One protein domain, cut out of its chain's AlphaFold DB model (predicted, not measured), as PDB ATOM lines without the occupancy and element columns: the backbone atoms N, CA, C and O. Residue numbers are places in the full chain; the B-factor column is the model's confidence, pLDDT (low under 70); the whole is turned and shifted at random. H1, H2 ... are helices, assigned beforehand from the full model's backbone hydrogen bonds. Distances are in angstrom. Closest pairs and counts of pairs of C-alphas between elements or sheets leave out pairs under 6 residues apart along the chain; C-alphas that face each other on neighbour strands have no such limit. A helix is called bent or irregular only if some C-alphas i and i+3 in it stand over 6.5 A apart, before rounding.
ATOM      1  N   GLN A   4      73.661 -59.643  21.298       91.25
ATOM      2  CA  GLN A   4      73.178 -58.324  21.687       91.25
ATOM      3  C   GLN A   4      72.955 -57.396  20.482       91.25
ATOM      4  O   GLN A   4      71.915 -56.747  20.413       91.25
ATOM      5  N   LYS A   5      73.866 -57.378  19.497       84.69
ATOM      6  CA  LYS A   5      73.724 -56.548  18.286       84.69
ATOM      7  C   LYS A   5      72.513 -56.977  17.461       84.69
ATOM      8  O   LYS A   5      71.758 -56.130  16.992       84.69
ATOM      9  N   VAL A   6      72.289 -58.286  17.334       85.62
ATOM     10  CA  VAL A   6      71.131 -58.840  16.613       85.62
ATOM     11  C   VAL A   6      69.824 -58.430  17.286       85.62
ATOM     12  O   VAL A   6      68.912 -57.947  16.617       85.62
ATOM     13  N   LYS A   7      69.752 -58.562  18.616       89.56
ATOM     14  CA  LYS A   7      68.589 -58.138  19.408       89.56
ATOM     15  C   LYS A   7      68.304 -56.648  19.232       89.56
ATOM     16  O   LYS A   7      67.166 -56.293  18.946       89.56
ATOM     17  N   THR A   8      69.323 -55.790  19.313       90.00
ATOM     18  CA  THR A   8      69.167 -54.339  19.112       90.00
ATOM     19  C   THR A   8      68.607 -54.002  17.729       90.00
ATOM     20  O   THR A   8      67.671 -53.210  17.637       90.00
ATOM     21  N   VAL A   9      69.120 -54.626  16.660       86.44
ATOM     22  CA  VAL A   9      68.622 -54.407  15.287       86.44
ATOM     23  C   VAL A   9      67.160 -54.832  15.155       86.44
ATOM     24  O   VAL A   9      66.346 -54.079  14.622       86.44
ATOM     25  N   ILE A  10      66.802 -56.006  15.681       89.50
ATOM     26  CA  ILE A  10      65.421 -56.500  15.650       89.50
ATOM     27  C   ILE A  10      64.492 -55.538  16.398       89.50
ATOM     28  O   ILE A  10      63.468 -55.129  15.850       89.50
ATOM     29  N   THR A  11      64.851 -55.125  17.616       92.69
ATOM     30  CA  THR A  11      64.057 -54.168  18.402       92.69
ATOM     31  C   THR A  11      63.867 -52.848  17.657       92.69
ATOM     32  O   THR A  11      62.752 -52.330  17.614       92.69
ATOM     33  N   PHE A  12      64.917 -52.324  17.024       90.62
ATOM     34  CA  PHE A  12      64.834 -51.095  16.239       90.62
ATOM     35  C   PHE A  12      63.871 -51.227  15.049       90.62
ATOM     36  O   PHE A  12      63.019 -50.362  14.848       90.62
ATOM     37  N   ILE A  13      63.938 -52.338  14.309       91.00
ATOM     38  CA  ILE A  13      63.010 -52.633  13.208       91.00
ATOM     39  C   ILE A  13      61.560 -52.680  13.711       91.00
ATOM     40  O   ILE A  13      60.679 -52.072  13.102       91.00
ATOM     41  N   PHE A  14      61.307 -53.349  14.839       93.12
ATOM     42  CA  PHE A  14      59.970 -53.402  15.437       93.12
ATOM     43  C   PHE A  14      59.438 -52.012  15.802       93.12
ATOM     44  O   PHE A  14      58.283 -51.711  15.505       93.12
ATOM     45  N   ILE A  15      60.272 -51.155  16.399       95.50
ATOM     46  CA  ILE A  15      59.896 -49.774  16.736       95.50
ATOM     47  C   ILE A  15      59.554 -48.982  15.467       95.50
ATOM     48  O   ILE A  15      58.526 -48.305  15.434       95.50
ATOM     49  N   LEU A  16      60.361 -49.094  14.407       92.81
ATOM     50  CA  LEU A  16      60.092 -48.419  13.133       92.81
ATOM     51  C   LEU A  16      58.764 -48.862  12.510       92.81
ATOM     52  O   LEU A  16      57.978 -48.016  12.080       92.81
ATOM     53  N   ILE A  17      58.483 -50.170  12.494       94.00
ATOM     54  CA  ILE A  17      57.206 -50.703  11.996       94.00
ATOM     55  C   ILE A  17      56.050 -50.176  12.847       94.00
ATOM     56  O   ILE A  17      55.043 -49.738  12.299       94.00
ATOM     57  N   PHE A  18      56.193 -50.177  14.173       95.75
ATOM     58  CA  PHE A  18      55.151 -49.704  15.082       95.75
ATOM     59  C   PHE A  18      54.823 -48.220  14.868       95.75
ATOM     60  O   PHE A  18      53.651 -47.860  14.741       95.75
ATOM     61  N   ILE A  19      55.845 -47.366  14.752       96.56
ATOM     62  CA  ILE A  19      55.670 -45.945  14.412       96.56
ATOM     63  C   ILE A  19      54.978 -45.813  13.052       96.56
ATOM     64  O   ILE A  19      54.044 -45.021  12.909       96.56
ATOM     65  N   GLY A  20      55.387 -46.614  12.065       95.88
ATOM     66  CA  GLY A  20      54.769 -46.610  10.743       95.88
ATOM     67  C   GLY A  20      53.281 -46.983  10.779       95.88
ATOM     68  O   GLY A  20      52.433 -46.308  10.196       95.88
ATOM     69  N   LEU A  21      52.920 -48.008  11.547       96.12
ATOM     70  CA  LEU A  21      51.520 -48.377  11.752       96.12
ATOM     71  C   LEU A  21      50.728 -47.235  12.396       96.12
ATOM     72  O   LEU A  21      49.625 -46.936  11.941       96.12
ATOM     73  N   PHE A  22      51.291 -46.553  13.398       97.25
ATOM     74  CA  PHE A  22      50.633 -45.423  14.059       97.25
ATOM     75  C   PHE A  22      50.366 -44.253  13.099       97.25
ATOM     76  O   PHE A  22      49.257 -43.714  13.066       97.25
ATOM     77  N   VAL A  23      51.342 -43.903  12.257       97.44
ATOM     78  CA  VAL A  23      51.162 -42.895  11.195       97.44
ATOM     79  C   VAL A  23      50.096 -43.346  10.192       97.44
ATOM     80  O   VAL A  23      49.243 -42.547   9.800       97.44
ATOM     81  N   GLY A  24      50.080 -44.629   9.822       96.62
ATOM     82  CA  GLY A  24      49.047 -45.209   8.964       96.62
ATOM     83  C   GLY A  24      47.639 -45.064   9.546       96.62
ATOM     84  O   GLY A  24      46.727 -44.623   8.843       96.62
ATOM     85  N   PHE A  25      47.467 -45.355  10.840       96.44
ATOM     86  CA  PHE A  25      46.203 -45.137  11.548       96.44
ATOM     87  C   PHE A  25      45.790 -43.664  11.542       96.44
ATOM     88  O   PHE A  25      44.635 -43.359  11.249       96.44
ATOM     89  N   PHE A  26      46.724 -42.748  11.796       97.69
ATOM     90  CA  PHE A  26      46.448 -41.313  11.780       97.69
ATOM     91  C   PHE A  26      45.963 -40.822  10.402       97.69
ATOM     92  O   PHE A  26      44.946 -40.129  10.311       97.69
ATOM     93  N   LEU A  27      46.630 -41.227   9.317       96.94
ATOM     94  CA  LEU A  27      46.216 -40.899   7.946       96.94
ATOM     95  C   LEU A  27      44.835 -41.477   7.611       96.94
ATOM     96  O   LEU A  27      44.006 -40.799   6.998       96.94
ATOM     97  N   LEU A  28      44.566 -42.706   8.054       95.75
ATOM     98  CA  LEU A  28      43.271 -43.352   7.880       95.75
ATOM     99  C   LEU A  28      42.158 -42.597   8.626       95.75
ATOM    100  O   LEU A  28      41.078 -42.387   8.072       95.75
ATOM    101  N   SER A  29      42.420 -42.121   9.846       96.50
ATOM    102  CA  SER A  29      41.484 -41.275  10.597       96.50
ATOM    103  C   SER A  29      41.195 -39.950   9.884       96.50
ATOM    104  O   SER A  29      40.037 -39.527   9.837       96.50
ATOM    105  N   ILE A  30      42.206 -39.313   9.282       97.19
ATOM    106  CA  ILE A  30      42.011 -38.100   8.466       97.19
ATOM    107  C   ILE A  30      41.107 -38.400   7.265       97.19
ATOM    108  O   ILE A  30      40.167 -37.646   7.003       97.19
ATOM    109  N   TYR A  31      41.356 -39.506   6.559       96.56
ATOM    110  CA  TYR A  31      40.516 -39.934   5.440       96.56
ATOM    111  C   TYR A  31      39.059 -40.143   5.870       96.56
ATOM    112  O   TYR A  31      38.157 -39.564   5.263       96.56
ATOM    113  N   PHE A  32      38.816 -40.892   6.948       95.38
ATOM    114  CA  PHE A  32      37.459 -41.124   7.449       95.38
ATOM    115  C   PHE A  32      36.767 -39.842   7.914       95.38
ATOM    116  O   PHE A  32      35.573 -39.676   7.674       95.38
ATOM    117  N   SER A  33      37.503 -38.908   8.519       96.62
ATOM    118  CA  SER A  33      36.971 -37.594   8.895       96.62
ATOM    119  C   SER A  33      36.504 -36.796   7.671       96.62
ATOM    120  O   SER A  33      35.388 -36.270   7.656       96.62
ATOM    121  N   ASN A  34      37.311 -36.752   6.607       96.88
ATOM    122  CA  ASN A  34      36.943 -36.079   5.357       96.88
ATOM    123  C   ASN A  34      35.770 -36.770   4.654       96.88
ATOM    124  O   ASN A  34      34.828 -36.097   4.233       96.88
ATOM    125  N   LEU A  35      35.790 -38.105   4.591       96.25
ATOM    126  CA  LEU A  35      34.703 -38.900   4.032       96.25
ATOM    127  C   LEU A  35      33.397 -38.657   4.793       96.25
ATOM    128  O   LEU A  35      32.362 -38.455   4.171       96.25
ATOM    129  N   SER A  36      33.438 -38.612   6.126       95.88
ATOM    130  CA  SER A  36      32.259 -38.332   6.949       95.88
ATOM    131  C   SER A  36      31.642 -36.975   6.631       95.88
ATOM    132  O   SER A  36      30.435 -36.885   6.404       95.88
ATOM    133  N   LYS A  37      32.472 -35.932   6.528       96.81
ATOM    134  CA  LYS A  37      32.018 -34.588   6.144       96.81
ATOM    135  C   LYS A  37      31.392 -34.579   4.751       96.81
ATOM    136  O   LYS A  37      30.330 -33.992   4.573       96.81
ATOM    137  N   LEU A  38      32.018 -35.256   3.786       96.62
ATOM    138  CA  LEU A  38      31.497 -35.386   2.425       96.62
ATOM    139  C   LEU A  38      30.134 -36.092   2.405       96.62
ATOM    140  O   LEU A  38      29.193 -35.597   1.794       96.62
ATOM    141  N   LEU A  39      30.021 -37.233   3.083       95.69
ATOM    142  CA  LEU A  39      28.801 -38.036   3.110       95.69
ATOM    143  C   LEU A  39      27.648 -37.310   3.808       95.69
ATOM    144  O   LEU A  39      26.545 -37.293   3.268       95.69
ATOM    145  N   ASN A  40      27.903 -36.655   4.943       96.19
ATOM    146  CA  ASN A  40      26.893 -35.843   5.624       96.19
ATOM    147  C   ASN A  40      26.429 -34.681   4.737       96.19
ATOM    148  O   ASN A  40      25.233 -34.481   4.559       96.19
ATOM    149  N   TYR A  41      27.361 -33.989   4.078       96.62
ATOM    150  CA  TYR A  41      27.009 -32.907   3.162       96.62
ATOM    151  C   TYR A  41      26.141 -33.389   1.986       96.62
ATOM    152  O   TYR A  41      25.159 -32.735   1.635       96.62
ATOM    153  N   ILE A  42      26.454 -34.550   1.399       95.75
ATOM    154  CA  ILE A  42      25.640 -35.165   0.334       95.75
ATOM    155  C   ILE A  42      24.265 -35.576   0.860       95.75
ATOM    156  O   ILE A  42      23.272 -35.382   0.163       95.75
ATOM    157  N   LYS A  43      24.192 -36.143   2.064       96.00
ATOM    158  CA  LYS A  43      22.932 -36.541   2.692       96.00
ATOM    159  C   LYS A  43      21.991 -35.346   2.858       96.00
ATOM    160  O   LYS A  43      20.817 -35.463   2.511       96.00
ATOM    161  N   ASP A  44      22.522 -34.220   3.324       97.12
ATOM    162  CA  ASP A  44      21.726 -33.038   3.658       97.12
ATOM    163  C   ASP A  44      21.345 -32.216   2.414       97.12
ATOM    164  O   ASP A  44      20.218 -31.735   2.315       97.12
ATOM    165  N   ASN A  45      22.245 -32.096   1.428       97.06
ATOM    166  CA  ASN A  45      22.051 -31.213   0.265       97.06
ATOM    167  C   ASN A  45      21.658 -31.955  -1.026       97.06
ATOM    168  O   ASN A  45      21.048 -31.377  -1.922       97.06
ATOM    169  N   TYR A  46      21.978 -33.249  -1.136       95.31
ATOM    170  CA  TYR A  46      21.785 -34.057  -2.347       95.31
ATOM    171  C   TYR A  46      21.114 -35.412  -2.046       95.31
ATOM    172  O   TYR A  46      21.667 -36.472  -2.367       95.31
ATOM    173  N   PRO A  47      19.880 -35.430  -1.508       94.75
ATOM    174  CA  PRO A  47      19.225 -36.654  -1.033       94.75
ATOM    175  C   PRO A  47      18.996 -37.699  -2.136       94.75
ATOM    176  O   PRO A  47      19.029 -38.903  -1.877       94.75
ATOM    177  N   LYS A  48      18.805 -37.270  -3.392       95.81
ATOM    178  CA  LYS A  48      18.740 -38.189  -4.543       95.81
ATOM    179  C   LYS A  48      20.072 -38.919  -4.743       95.81
ATOM    180  O   LYS A  48      20.087 -40.140  -4.874       95.81
ATOM    181  N   LYS A  49      21.190 -38.187  -4.682       94.19
ATOM    182  CA  LYS A  49      22.536 -38.757  -4.815       94.19
ATOM    183  C   LYS A  49      22.874 -39.676  -3.646       94.19
ATOM    184  O   LYS A  49      23.427 -40.749  -3.860       94.19
ATOM    185  N   TRP A  50      22.483 -39.297  -2.431       95.44
ATOM    186  CA  TRP A  50      22.623 -40.134  -1.238       95.44
ATOM    187  C   TRP A  50      21.991 -41.524  -1.421       95.44
ATOM    188  O   TRP A  50      22.637 -42.548  -1.180       95.44
ATOM    189  N   LYS A  51      20.759 -41.567  -1.944       94.38
ATOM    190  CA  LYS A  51      20.060 -42.819  -2.269       94.38
ATOM    191  C   LYS A  51      20.747 -43.604  -3.387       94.38
ATOM    192  O   LYS A  51      20.887 -44.820  -3.281       94.38
ATOM    193  N   GLU A  52      21.233 -42.937  -4.438       94.00
ATOM    194  CA  GLU A  52      21.974 -43.596  -5.530       94.00
ATOM    195  C   GLU A  52      23.237 -44.316  -5.041       94.00
ATOM    196  O   GLU A  52      23.540 -45.427  -5.500       94.00
ATOM    197  N   LEU A  53      23.953 -43.696  -4.096       93.19
ATOM    198  CA  LEU A  53      25.134 -44.269  -3.450       93.19
ATOM    199  C   LEU A  53      24.795 -45.492  -2.585       93.19
ATOM    200  O   LEU A  53      25.687 -46.273  -2.272       93.19
ATOM    201  N   GLY A  54      23.513 -45.724  -2.288       92.38
ATOM    202  CA  GLY A  54      23.059 -46.812  -1.430       92.38
ATOM    203  C   GLY A  54      23.291 -46.501   0.042       92.38
ATOM    204  O   GLY A  54      23.710 -47.397   0.770       92.38
ATOM    205  N   GLU A  55      23.088 -45.235   0.423       92.31
ATOM    206  CA  GLU A  55      23.101 -44.747   1.807       92.31
ATOM    207  C   GLU A  55      24.337 -45.223   2.587       92.31
ATOM    208  O   GLU A  55      24.221 -45.960   3.569       92.31
ATOM    209  N   PRO A  56      25.547 -44.877   2.107       89.94
ATOM    210  CA  PRO A  56      26.782 -45.433   2.634       89.94
ATOM    211  C   PRO A  56      26.937 -45.135   4.125       89.94
ATOM    212  O   PRO A  56      26.912 -43.983   4.560       89.94
ATOM    213  N   THR A  57      27.159 -46.182   4.911       86.81
ATOM    214  CA  THR A  57      27.557 -46.073   6.312       86.81
ATOM    215  C   THR A  57      29.078 -46.165   6.417       86.81
ATOM    216  O   THR A  57      29.731 -46.911   5.693       86.81
ATOM    217  N   ILE A  58      29.669 -45.369   7.308       76.50
ATOM    218  CA  ILE A  58      31.134 -45.297   7.487       76.50
ATOM    219  C   ILE A  58      31.650 -46.486   8.325       76.50
ATOM    220  O   ILE A  58      32.842 -46.776   8.337       76.50
ATOM    221  N   PHE A  59      30.743 -47.201   8.995       70.88
ATOM    222  CA  PHE A  59      31.028 -48.291   9.928       70.88
ATOM    223  C   PHE A  59      30.362 -49.608   9.499       70.88
ATOM    224  O   PHE A  59      29.704 -49.674   8.460       70.88
ATOM    225  N   MET A  60      30.571 -50.661  10.303       62.97
ATOM    226  CA  MET A  60      30.080 -52.029  10.088       62.97
ATOM    227  C   MET A  60      28.671 -52.069   9.474       62.97
ATOM    228  O   MET A  60      27.756 -51.402   9.950       62.97
ATOM    229  N   GLY A  61      28.512 -52.860   8.410       70.69
ATOM    230  CA  GLY A  61      27.241 -53.023   7.692       70.69
ATOM    231  C   GLY A  61      27.192 -52.382   6.303       70.69
ATOM    232  O   GLY A  61      26.218 -52.587   5.580       70.69
ATOM    233  N   ALA A  62      28.235 -51.658   5.881       79.19
ATOM    234  CA  ALA A  62      28.318 -51.144   4.517       79.19
ATOM    235  C   ALA A  62      28.384 -52.293   3.495       79.19
ATOM    236  O   ALA A  62      29.295 -53.124   3.517       79.19
ATOM    237  N   SER A  63      27.429 -52.332   2.562       87.12
ATOM    238  CA  SER A  63      27.474 -53.320   1.481       87.12
ATOM    239  C   SER A  63      28.661 -53.037   0.544       87.12
ATOM    240  O   SER A  63      28.904 -51.874   0.202       87.12
ATOM    241  N   PRO A  64      29.363 -54.068   0.027       87.50
ATOM    242  CA  PRO A  64      30.460 -53.871  -0.925       87.50
ATOM    243  C   PRO A  64      30.050 -53.035  -2.145       87.50
ATOM    244  O   PRO A  64      30.816 -52.208  -2.636       87.50
ATOM    245  N   LYS A  65      28.798 -53.188  -2.601       89.94
ATOM    246  CA  LYS A  65      28.233 -52.394  -3.700       89.94
ATOM    247  C   LYS A  65      28.168 -50.898  -3.363       89.94
ATOM    248  O   LYS A  65      28.506 -50.083  -4.219       89.94
ATOM    249  N   SER A  66      27.755 -50.537  -2.147       90.62
ATOM    250  CA  SER A  66      27.692 -49.140  -1.678       90.62
ATOM    251  C   SER A  66      29.091 -48.523  -1.552       90.62
ATOM    252  O   SER A  66      29.328 -47.405  -2.018       90.62
ATOM    253  N   ILE A  67      30.064 -49.294  -1.052       90.44
ATOM    254  CA  ILE A  67      31.472 -48.870  -0.973       90.44
ATOM    255  C   ILE A  67      32.021 -48.564  -2.370       90.44
ATOM    256  O   ILE A  67      32.555 -47.481  -2.601       90.44
ATOM    257  N   ILE A  68      31.839 -49.477  -3.330       92.62
ATOM    258  CA  ILE A  68      32.319 -49.295  -4.709       92.62
ATOM    259  C   ILE A  68      31.673 -48.066  -5.359       92.62
ATOM    260  O   ILE A  68      32.363 -47.291  -6.022       92.62
ATOM    261  N   LYS A  69      30.364 -47.858  -5.169       93.81
ATOM    262  CA  LYS A  69      29.662 -46.671  -5.680       93.81
ATOM    263  C   LYS A  69      30.214 -45.379  -5.080       93.81
ATOM    264  O   LYS A  69      30.451 -44.426  -5.818       93.81
ATOM    265  N   THR A  70      30.447 -45.365  -3.771       94.06
ATOM    266  CA  THR A  70      31.001 -44.214  -3.049       94.06
ATOM    267  C   THR A  70      32.416 -43.897  -3.519       94.06
ATOM    268  O   THR A  70      32.708 -42.749  -3.844       94.06
ATOM    269  N   LEU A  71      33.273 -44.911  -3.660       93.38
ATOM    270  CA  LEU A  71      34.615 -44.741  -4.217       93.38
ATOM    271  C   LEU A  71      34.554 -44.211  -5.652       93.38
ATOM    272  O   LEU A  71      35.189 -43.204  -5.955       93.38
ATOM    273  N   ARG A  72      33.744 -44.823  -6.525       94.69
ATOM    274  CA  ARG A  72      33.567 -44.357  -7.909       94.69
ATOM    275  C   ARG A  72      33.131 -42.894  -7.957       94.69
ATOM    276  O   ARG A  72      33.633 -42.148  -8.789       94.69
ATOM    277  N   PHE A  73      32.240 -42.483  -7.060       94.12
ATOM    278  CA  PHE A  73      31.819 -41.092  -6.943       94.12
ATOM    279  C   PHE A  73      32.968 -40.171  -6.510       94.12
ATOM    280  O   PHE A  73      33.214 -39.173  -7.178       94.12
ATOM    281  N   ILE A  74      33.730 -40.521  -5.469       93.81
ATOM    282  CA  ILE A  74      34.884 -39.727  -5.000       93.81
ATOM    283  C   ILE A  74      35.936 -39.543  -6.104       93.81
ATOM    284  O   ILE A  74      36.550 -38.481  -6.206       93.81
ATOM    285  N   PHE A  75      36.153 -40.568  -6.930       93.12
ATOM    286  CA  PHE A  75      37.129 -40.511  -8.017       93.12
ATOM    287  C   PHE A  75      36.615 -39.829  -9.287       93.12
ATOM    288  O   PHE A  75      37.447 -39.374 -10.076       93.12
ATOM    289  N   SER A  76      35.295 -39.741  -9.473       92.31
ATOM    290  CA  SER A  76      34.686 -39.092 -10.636       92.31
ATOM    291  C   SER A  76      34.925 -37.582 -10.654       92.31
ATOM    292  O   SER A  76      35.065 -36.944  -9.611       92.31
ATOM    293  N   GLU A  77      34.976 -37.008 -11.854       87.69
ATOM    294  CA  GLU A  77      35.014 -35.558 -12.022       87.69
ATOM    295  C   GLU A  77      33.642 -34.962 -11.703       87.69
ATOM    296  O   GLU A  77      32.622 -35.337 -12.285       87.69
ATOM    297  N   TYR A  78      33.617 -34.041 -10.738       88.56
ATOM    298  CA  TYR A  78      32.418 -33.291 -10.397       88.56
ATOM    299  C   TYR A  78      32.360 -32.007 -11.226       88.56
ATOM    300  O   TYR A  78      33.172 -31.101 -11.033       88.56
ATOM    301  N   ASN A  79      31.373 -31.946 -12.119       85.19
ATOM    302  CA  ASN A  79      31.159 -30.846 -13.065       85.19
ATOM    303  C   ASN A  79      30.018 -29.898 -12.648       85.19
ATOM    304  O   ASN A  79      29.517 -29.153 -13.482       85.19
ATOM    305  N   GLY A  80      29.556 -29.964 -11.396       87.75
ATOM    306  CA  GLY A  80      28.531 -29.052 -10.884       87.75
ATOM    307  C   GLY A  80      29.112 -27.755 -10.316       87.75
ATOM    308  O   GLY A  80      30.307 -27.674 -10.024       87.75
ATOM    309  N   ASP A  81      28.239 -26.772 -10.093       92.62
ATOM    310  CA  ASP A  81      28.606 -25.436  -9.595       92.62
ATOM    311  C   ASP A  81      28.869 -25.380  -8.076       92.62
ATOM    312  O   ASP A  81      29.324 -24.361  -7.554       92.62
ATOM    313  N   ASP A  82      28.621 -26.471  -7.339       94.56
ATOM    314  CA  ASP A  82      28.879 -26.517  -5.897       94.56
ATOM    315  C   ASP A  82      30.383 -26.630  -5.600       94.56
ATOM    316  O   ASP A  82      30.984 -27.710  -5.524       94.56
ATOM    317  N   SER A  83      30.991 -25.460  -5.401       94.50
ATOM    318  CA  SER A  83      32.390 -25.315  -5.003       94.50
ATOM    319  C   SER A  83      32.718 -26.012  -3.676       94.50
ATOM    320  O   SER A  83      33.821 -26.548  -3.531       94.50
ATOM    321  N   HIS A  84      31.783 -26.072  -2.726       95.88
ATOM    322  CA  HIS A  84      32.006 -26.697  -1.426       95.88
ATOM    323  C   HIS A  84      32.060 -28.223  -1.551       95.88
ATOM    324  O   HIS A  84      33.002 -28.850  -1.051       95.88
ATOM    325  N   LEU A  85      31.132 -28.820  -2.306       95.31
ATOM    326  CA  LEU A  85      31.165 -30.249  -2.628       95.31
ATOM    327  C   LEU A  85      32.462 -30.623  -3.349       95.31
ATOM    328  O   LEU A  85      33.121 -31.596  -2.974       95.31
ATOM    329  N   LYS A  86      32.875 -29.816  -4.334       95.25
ATOM    330  CA  LYS A  86      34.123 -30.024  -5.080       95.25
ATOM    331  C   LYS A  86      35.345 -30.049  -4.158       95.25
ATOM    332  O   LYS A  86      36.202 -30.927  -4.291       95.25
ATOM    333  N   VAL A  87      35.419 -29.130  -3.193       96.19
ATOM    334  CA  VAL A  87      36.504 -29.085  -2.198       96.19
ATOM    335  C   VAL A  87      36.473 -30.308  -1.281       96.19
ATOM    336  O   VAL A  87      37.524 -30.901  -1.031       96.19
ATOM    337  N   LEU A  88      35.299 -30.724  -0.797       96.69
ATOM    338  CA  LEU A  88      35.165 -31.914   0.052       96.69
ATOM    339  C   LEU A  88      35.566 -33.196  -0.689       96.69
ATOM    340  O   LEU A  88      36.315 -34.013  -0.144       96.69
ATOM    341  N   MET A  89      35.132 -33.356  -1.942       96.31
ATOM    342  CA  MET A  89      35.538 -34.472  -2.801       96.31
ATOM    343  C   MET A  89      37.050 -34.476  -3.030       96.31
ATOM    344  O   MET A  89      37.691 -35.509  -2.837       96.31
ATOM    345  N   SER A  90      37.639 -33.322  -3.361       95.88
ATOM    346  CA  SER A  90      39.084 -33.178  -3.570       95.88
ATOM    347  C   SER A  90      39.892 -33.536  -2.318       95.88
ATOM    348  O   SER A  90      40.811 -34.351  -2.397       95.88
ATOM    349  N   LYS A  91      39.512 -33.020  -1.141       96.69
ATOM    350  CA  LYS A  91      40.162 -33.351   0.141       96.69
ATOM    351  C   LYS A  91      40.073 -34.839   0.460       96.69
ATOM    352  O   LYS A  91      41.070 -35.443   0.852       96.69
ATOM    353  N   THR A  92      38.900 -35.435   0.255       97.06
ATOM    354  CA  THR A  92      38.668 -36.865   0.498       97.06
ATOM    355  C   THR A  92      39.547 -37.707  -0.426       97.06
ATOM    356  O   THR A  92      40.305 -38.553   0.053       97.06
ATOM    357  N   LYS A  93      39.536 -37.405  -1.731       96.50
ATOM    358  CA  LYS A  93      40.376 -38.040  -2.754       96.50
ATOM    359  C   LYS A  93      41.865 -37.910  -2.424       96.50
ATOM    360  O   LYS A  93      42.576 -38.908  -2.445       96.50
ATOM    361  N   HIS A  94      42.327 -36.716  -2.063       97.06
ATOM    362  CA  HIS A  94      43.718 -36.479  -1.682       97.06
ATOM    363  C   HIS A  94      44.121 -37.295  -0.447       97.06
ATOM    364  O   HIS A  94      45.119 -38.008  -0.494       97.06
ATOM    365  N   SER A  95      43.321 -37.271   0.625       97.06
ATOM    366  CA  SER A  95      43.612 -38.063   1.830       97.06
ATOM    367  C   SER A  95      43.634 -39.573   1.565       97.06
ATOM    368  O   SER A  95      44.488 -40.270   2.108       97.06
ATOM    369  N   LEU A  96      42.768 -40.069   0.672       96.44
ATOM    370  CA  LEU A  96      42.778 -41.467   0.245       96.44
ATOM    371  C   LEU A  96      44.052 -41.816  -0.533       96.44
ATOM    372  O   LEU A  96      44.664 -42.846  -0.265       96.44
ATOM    373  N   TYR A  97      44.480 -40.960  -1.467       96.81
ATOM    374  CA  TYR A  97      45.729 -41.170  -2.206       96.81
ATOM    375  C   TYR A  97      46.948 -41.183  -1.290       96.81
ATOM    376  O   TYR A  97      47.773 -42.085  -1.405       96.81
ATOM    377  N   VAL A  98      47.051 -40.218  -0.373       97.56
ATOM    378  CA  VAL A  98      48.151 -40.159   0.599       97.56
ATOM    379  C   VAL A  98      48.185 -41.435   1.438       97.56
ATOM    380  O   VAL A  98      49.247 -42.034   1.585       97.56
ATOM    381  N   PHE A  99      47.028 -41.899   1.919       96.62
ATOM    382  CA  PHE A  99      46.929 -43.155   2.658       96.62
ATOM    383  C   PHE A  99      47.367 -44.368   1.821       96.62
ATOM    384  O   PHE A  99      48.165 -45.171   2.297       96.62
ATOM    385  N   ILE A 100      46.902 -44.499   0.573       96.38
ATOM    386  CA  ILE A 100      47.264 -45.627  -0.304       96.38
ATOM    387  C   ILE A 100      48.765 -45.632  -0.604       96.38
ATOM    388  O   ILE A 100      49.400 -46.678  -0.493       96.38
ATOM    389  N   ILE A 101      49.348 -44.482  -0.957       97.75
ATOM    390  CA  ILE A 101      50.788 -44.362  -1.237       97.75
ATOM    391  C   ILE A 101      51.597 -44.739   0.006       97.75
ATOM    392  O   ILE A 101      52.535 -45.532  -0.082       97.75
ATOM    393  N   TYR A 102      51.203 -44.218   1.169       97.44
ATOM    394  CA  TYR A 102      51.833 -44.542   2.443       97.44
ATOM    395  C   TYR A 102      51.754 -46.041   2.763       97.44
ATOM    396  O   TYR A 102      52.749 -46.658   3.141       97.44
ATOM    397  N   PHE A 103      50.581 -46.644   2.569       96.00
ATOM    398  CA  PHE A 103      50.363 -48.066   2.804       96.00
ATOM    399  C   PHE A 103      51.223 -48.936   1.879       96.00
ATOM    400  O   PHE A 103      51.864 -49.874   2.345       96.00
ATOM    401  N   LEU A 104      51.301 -48.601   0.586       97.38
ATOM    402  CA  LEU A 104      52.165 -49.303  -0.368       97.38
ATOM    403  C   LEU A 104      53.642 -49.200   0.023       97.38
ATOM    404  O   LEU A 104      54.348 -50.208  -0.001       97.38
ATOM    405  N   PHE A 105      54.099 -48.016   0.437       96.69
ATOM    406  CA  PHE A 105      55.455 -47.829   0.951       96.69
ATOM    407  C   PHE A 105      55.729 -48.718   2.175       96.69
ATOM    408  O   PHE A 105      56.753 -49.400   2.219       96.69
ATOM    409  N   LEU A 106      54.798 -48.773   3.133       95.62
ATOM    410  CA  LEU A 106      54.924 -49.616   4.325       95.62
ATOM    411  C   LEU A 106      54.991 -51.110   3.963       95.62
ATOM    412  O   LEU A 106      55.811 -51.840   4.517       95.62
ATOM    413  N   VAL A 107      54.172 -51.568   3.012       95.88
ATOM    414  CA  VAL A 107      54.194 -52.957   2.520       95.88
ATOM    415  C   VAL A 107      55.547 -53.294   1.891       95.88
ATOM    416  O   VAL A 107      56.131 -54.326   2.222       95.88
ATOM    417  N   ILE A 108      56.079 -52.418   1.032       96.31
ATOM    418  CA  ILE A 108      57.401 -52.598   0.412       96.31
ATOM    419  C   ILE A 108      58.490 -52.674   1.487       96.31
ATOM    420  O   ILE A 108      59.324 -53.580   1.445       96.31
ATOM    421  N   LEU A 109      58.452 -51.775   2.475       93.62
ATOM    422  CA  LEU A 109      59.383 -51.773   3.601       93.62
ATOM    423  C   LEU A 109      59.353 -53.125   4.331       93.62
ATOM    424  O   LEU A 109      60.393 -53.769   4.466       93.62
ATOM    425  N   VAL A 110      58.170 -53.598   4.730       93.25
ATOM    426  CA  VAL A 110      58.003 -54.864   5.465       93.25
ATOM    427  C   VAL A 110      58.492 -56.067   4.656       93.25
ATOM    428  O   VAL A 110      59.169 -56.927   5.212       93.25
ATOM    429  N   ILE A 111      58.214 -56.118   3.351       95.06
ATOM    430  CA  ILE A 111      58.681 -57.203   2.471       95.06
ATOM    431  C   ILE A 111      60.206 -57.154   2.275       95.06
ATOM    432  O   ILE A 111      60.852 -58.198   2.186       95.06
ATOM    433  N   SER A 112      60.800 -55.958   2.226       94.31
ATOM    434  CA  SER A 112      62.249 -55.792   2.046       94.31
ATOM    435  C   SER A 112      63.065 -56.187   3.282       94.31
ATOM    436  O   SER A 112      64.199 -56.651   3.148       94.31
ATOM    437  N   LEU A 113      62.493 -56.066   4.486       91.19
ATOM    438  CA  LEU A 113      63.197 -56.297   5.750       91.19
ATOM    439  C   LEU A 113      63.754 -57.728   5.909       91.19
ATOM    440  O   LEU A 113      64.932 -57.845   6.241       91.19
ATOM    441  N   PRO A 114      63.006 -58.819   5.639       90.31
ATOM    442  CA  PRO A 114      63.554 -60.178   5.662       90.31
ATOM    443  C   PRO A 114      64.720 -60.383   4.692       90.31
ATOM    444  O   PRO A 114      65.687 -61.065   5.025       90.31
ATOM    445  N   ILE A 115      64.653 -59.776   3.502       92.38
ATOM    446  CA  ILE A 115      65.708 -59.877   2.487       92.38
ATOM    447  C   ILE A 115      66.973 -59.187   2.999       92.38
ATOM    448  O   ILE A 115      68.048 -59.788   3.003       92.38
ATOM    449  N   LEU A 116      66.837 -57.954   3.493       89.62
ATOM    450  CA  LEU A 116      67.937 -57.201   4.096       89.62
ATOM    451  C   LEU A 116      68.530 -57.942   5.297       89.62
ATOM    452  O   LEU A 116      69.749 -58.022   5.420       89.62
ATOM    453  N   PHE A 117      67.687 -58.548   6.135       87.12
ATOM    454  CA  PHE A 117      68.122 -59.344   7.278       87.12
ATOM    455  C   PHE A 117      68.951 -60.564   6.854       87.12
ATOM    456  O   PHE A 117      70.015 -60.806   7.421       87.12
ATOM    457  N   VAL A 118      68.527 -61.309   5.828       89.06
ATOM    458  CA  VAL A 118      69.293 -62.456   5.305       89.06
ATOM    459  C   VAL A 118      70.635 -62.012   4.724       89.06
ATOM    460  O   VAL A 118      71.658 -62.645   5.000       89.06
ATOM    461  N   LEU A 119      70.655 -60.934   3.936       90.19
ATOM    462  CA  LEU A 119      71.893 -60.387   3.369       90.19
ATOM    463  C   LEU A 119      72.862 -59.929   4.463       90.19
ATOM    464  O   LEU A 119      74.062 -60.190   4.379       90.19
TER     465      LEU A 119
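This is residues 4 to 119 of the 128 residues of an uncharacterized protein of Candidatus Desulfofervidus auxilii (UniProt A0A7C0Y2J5). Two long helices, H1 and H4, run side by side in opposite ways and make the length of a narrow rod. Near the end of the rod where H1 ends and H4 begins, the short helix H3 stands crosswise to H4, and the small helix H2 turns off from the end of H1. The printed part has 116 residues with four named helices, in the order H1, H2, H3, H4, and no named strand; the class is all helix. The whole is loose, with a radius of gyration of the C-alphas of 19.1 A, and spans 63 by 29 by 19 A.

Begin with the longest helix, H1, residues 4 to 45: find C-alpha 4 at (73.178, -58.324, 21.687) and go from there to C-alpha 45 at (22.051, -31.213, 0.265), 61.7 A away. Next look for H4, residues 83 to 119, which is 53.5 A from first to last C-alpha and ends with C-alpha 119 at (71.893, -60.387, 3.369). It has a kink of 27 degrees near residue 113 and is only just irregular: C-alphas 111 and 114 are 6.54 A apart, and its line is a rough one. Between these two in the chain come H2, residues 47 to 52, 8.7 A long, and H3, residues 64 to 75, 16.5 A long.

Start at H1 and H4, which touch with 27 pairs of C-alphas within 8 A; the closest, those of Tyr 31 and Ser 95, are 5.1 A apart. Their lines stand at a shallow tilt of 17 degrees, opposite ways. H1 touches H2 with residues 39 to 43 alone, the closest C-alphas being those of Lys 43 and Trp 50 at 5.3 A, at a steep tilt of 56 degrees. H3 touches H4 with residues 74 to 75 alone, against residues 89 to 93 of H4; the closest C-alphas, those of Ile 74 and Met 89, are 5.7 A apart, and the tilt of 72 degrees is only just about perpendicular. H2 and H3 are near each other, with 6 pairs of C-alphas within 10 A. H1 and H3 are apart, and so are H2 and H4. The helix packing is mostly crossed, but only just: of the 3 pairs that touch, 1 is at a shallow tilt. In H1, H2 and H3 every O i to N i+4 pair is within hydrogen-bond range; in H4, 31 of 33 are.

Look for the two C-alphas farthest apart, those of Gln 4 and Lys 48, at 63.7 A; those of Gln 4 and Leu 119 are 18.5 A apart. The printed part has no cut. The link from H1 to H2 is tight, that from H2 to H3 is long with 11 residues, and that from H3 to H4 is short with 7. Mean pLDDT of the printed part is 93.0, and residue 60, in the long link, is under 70.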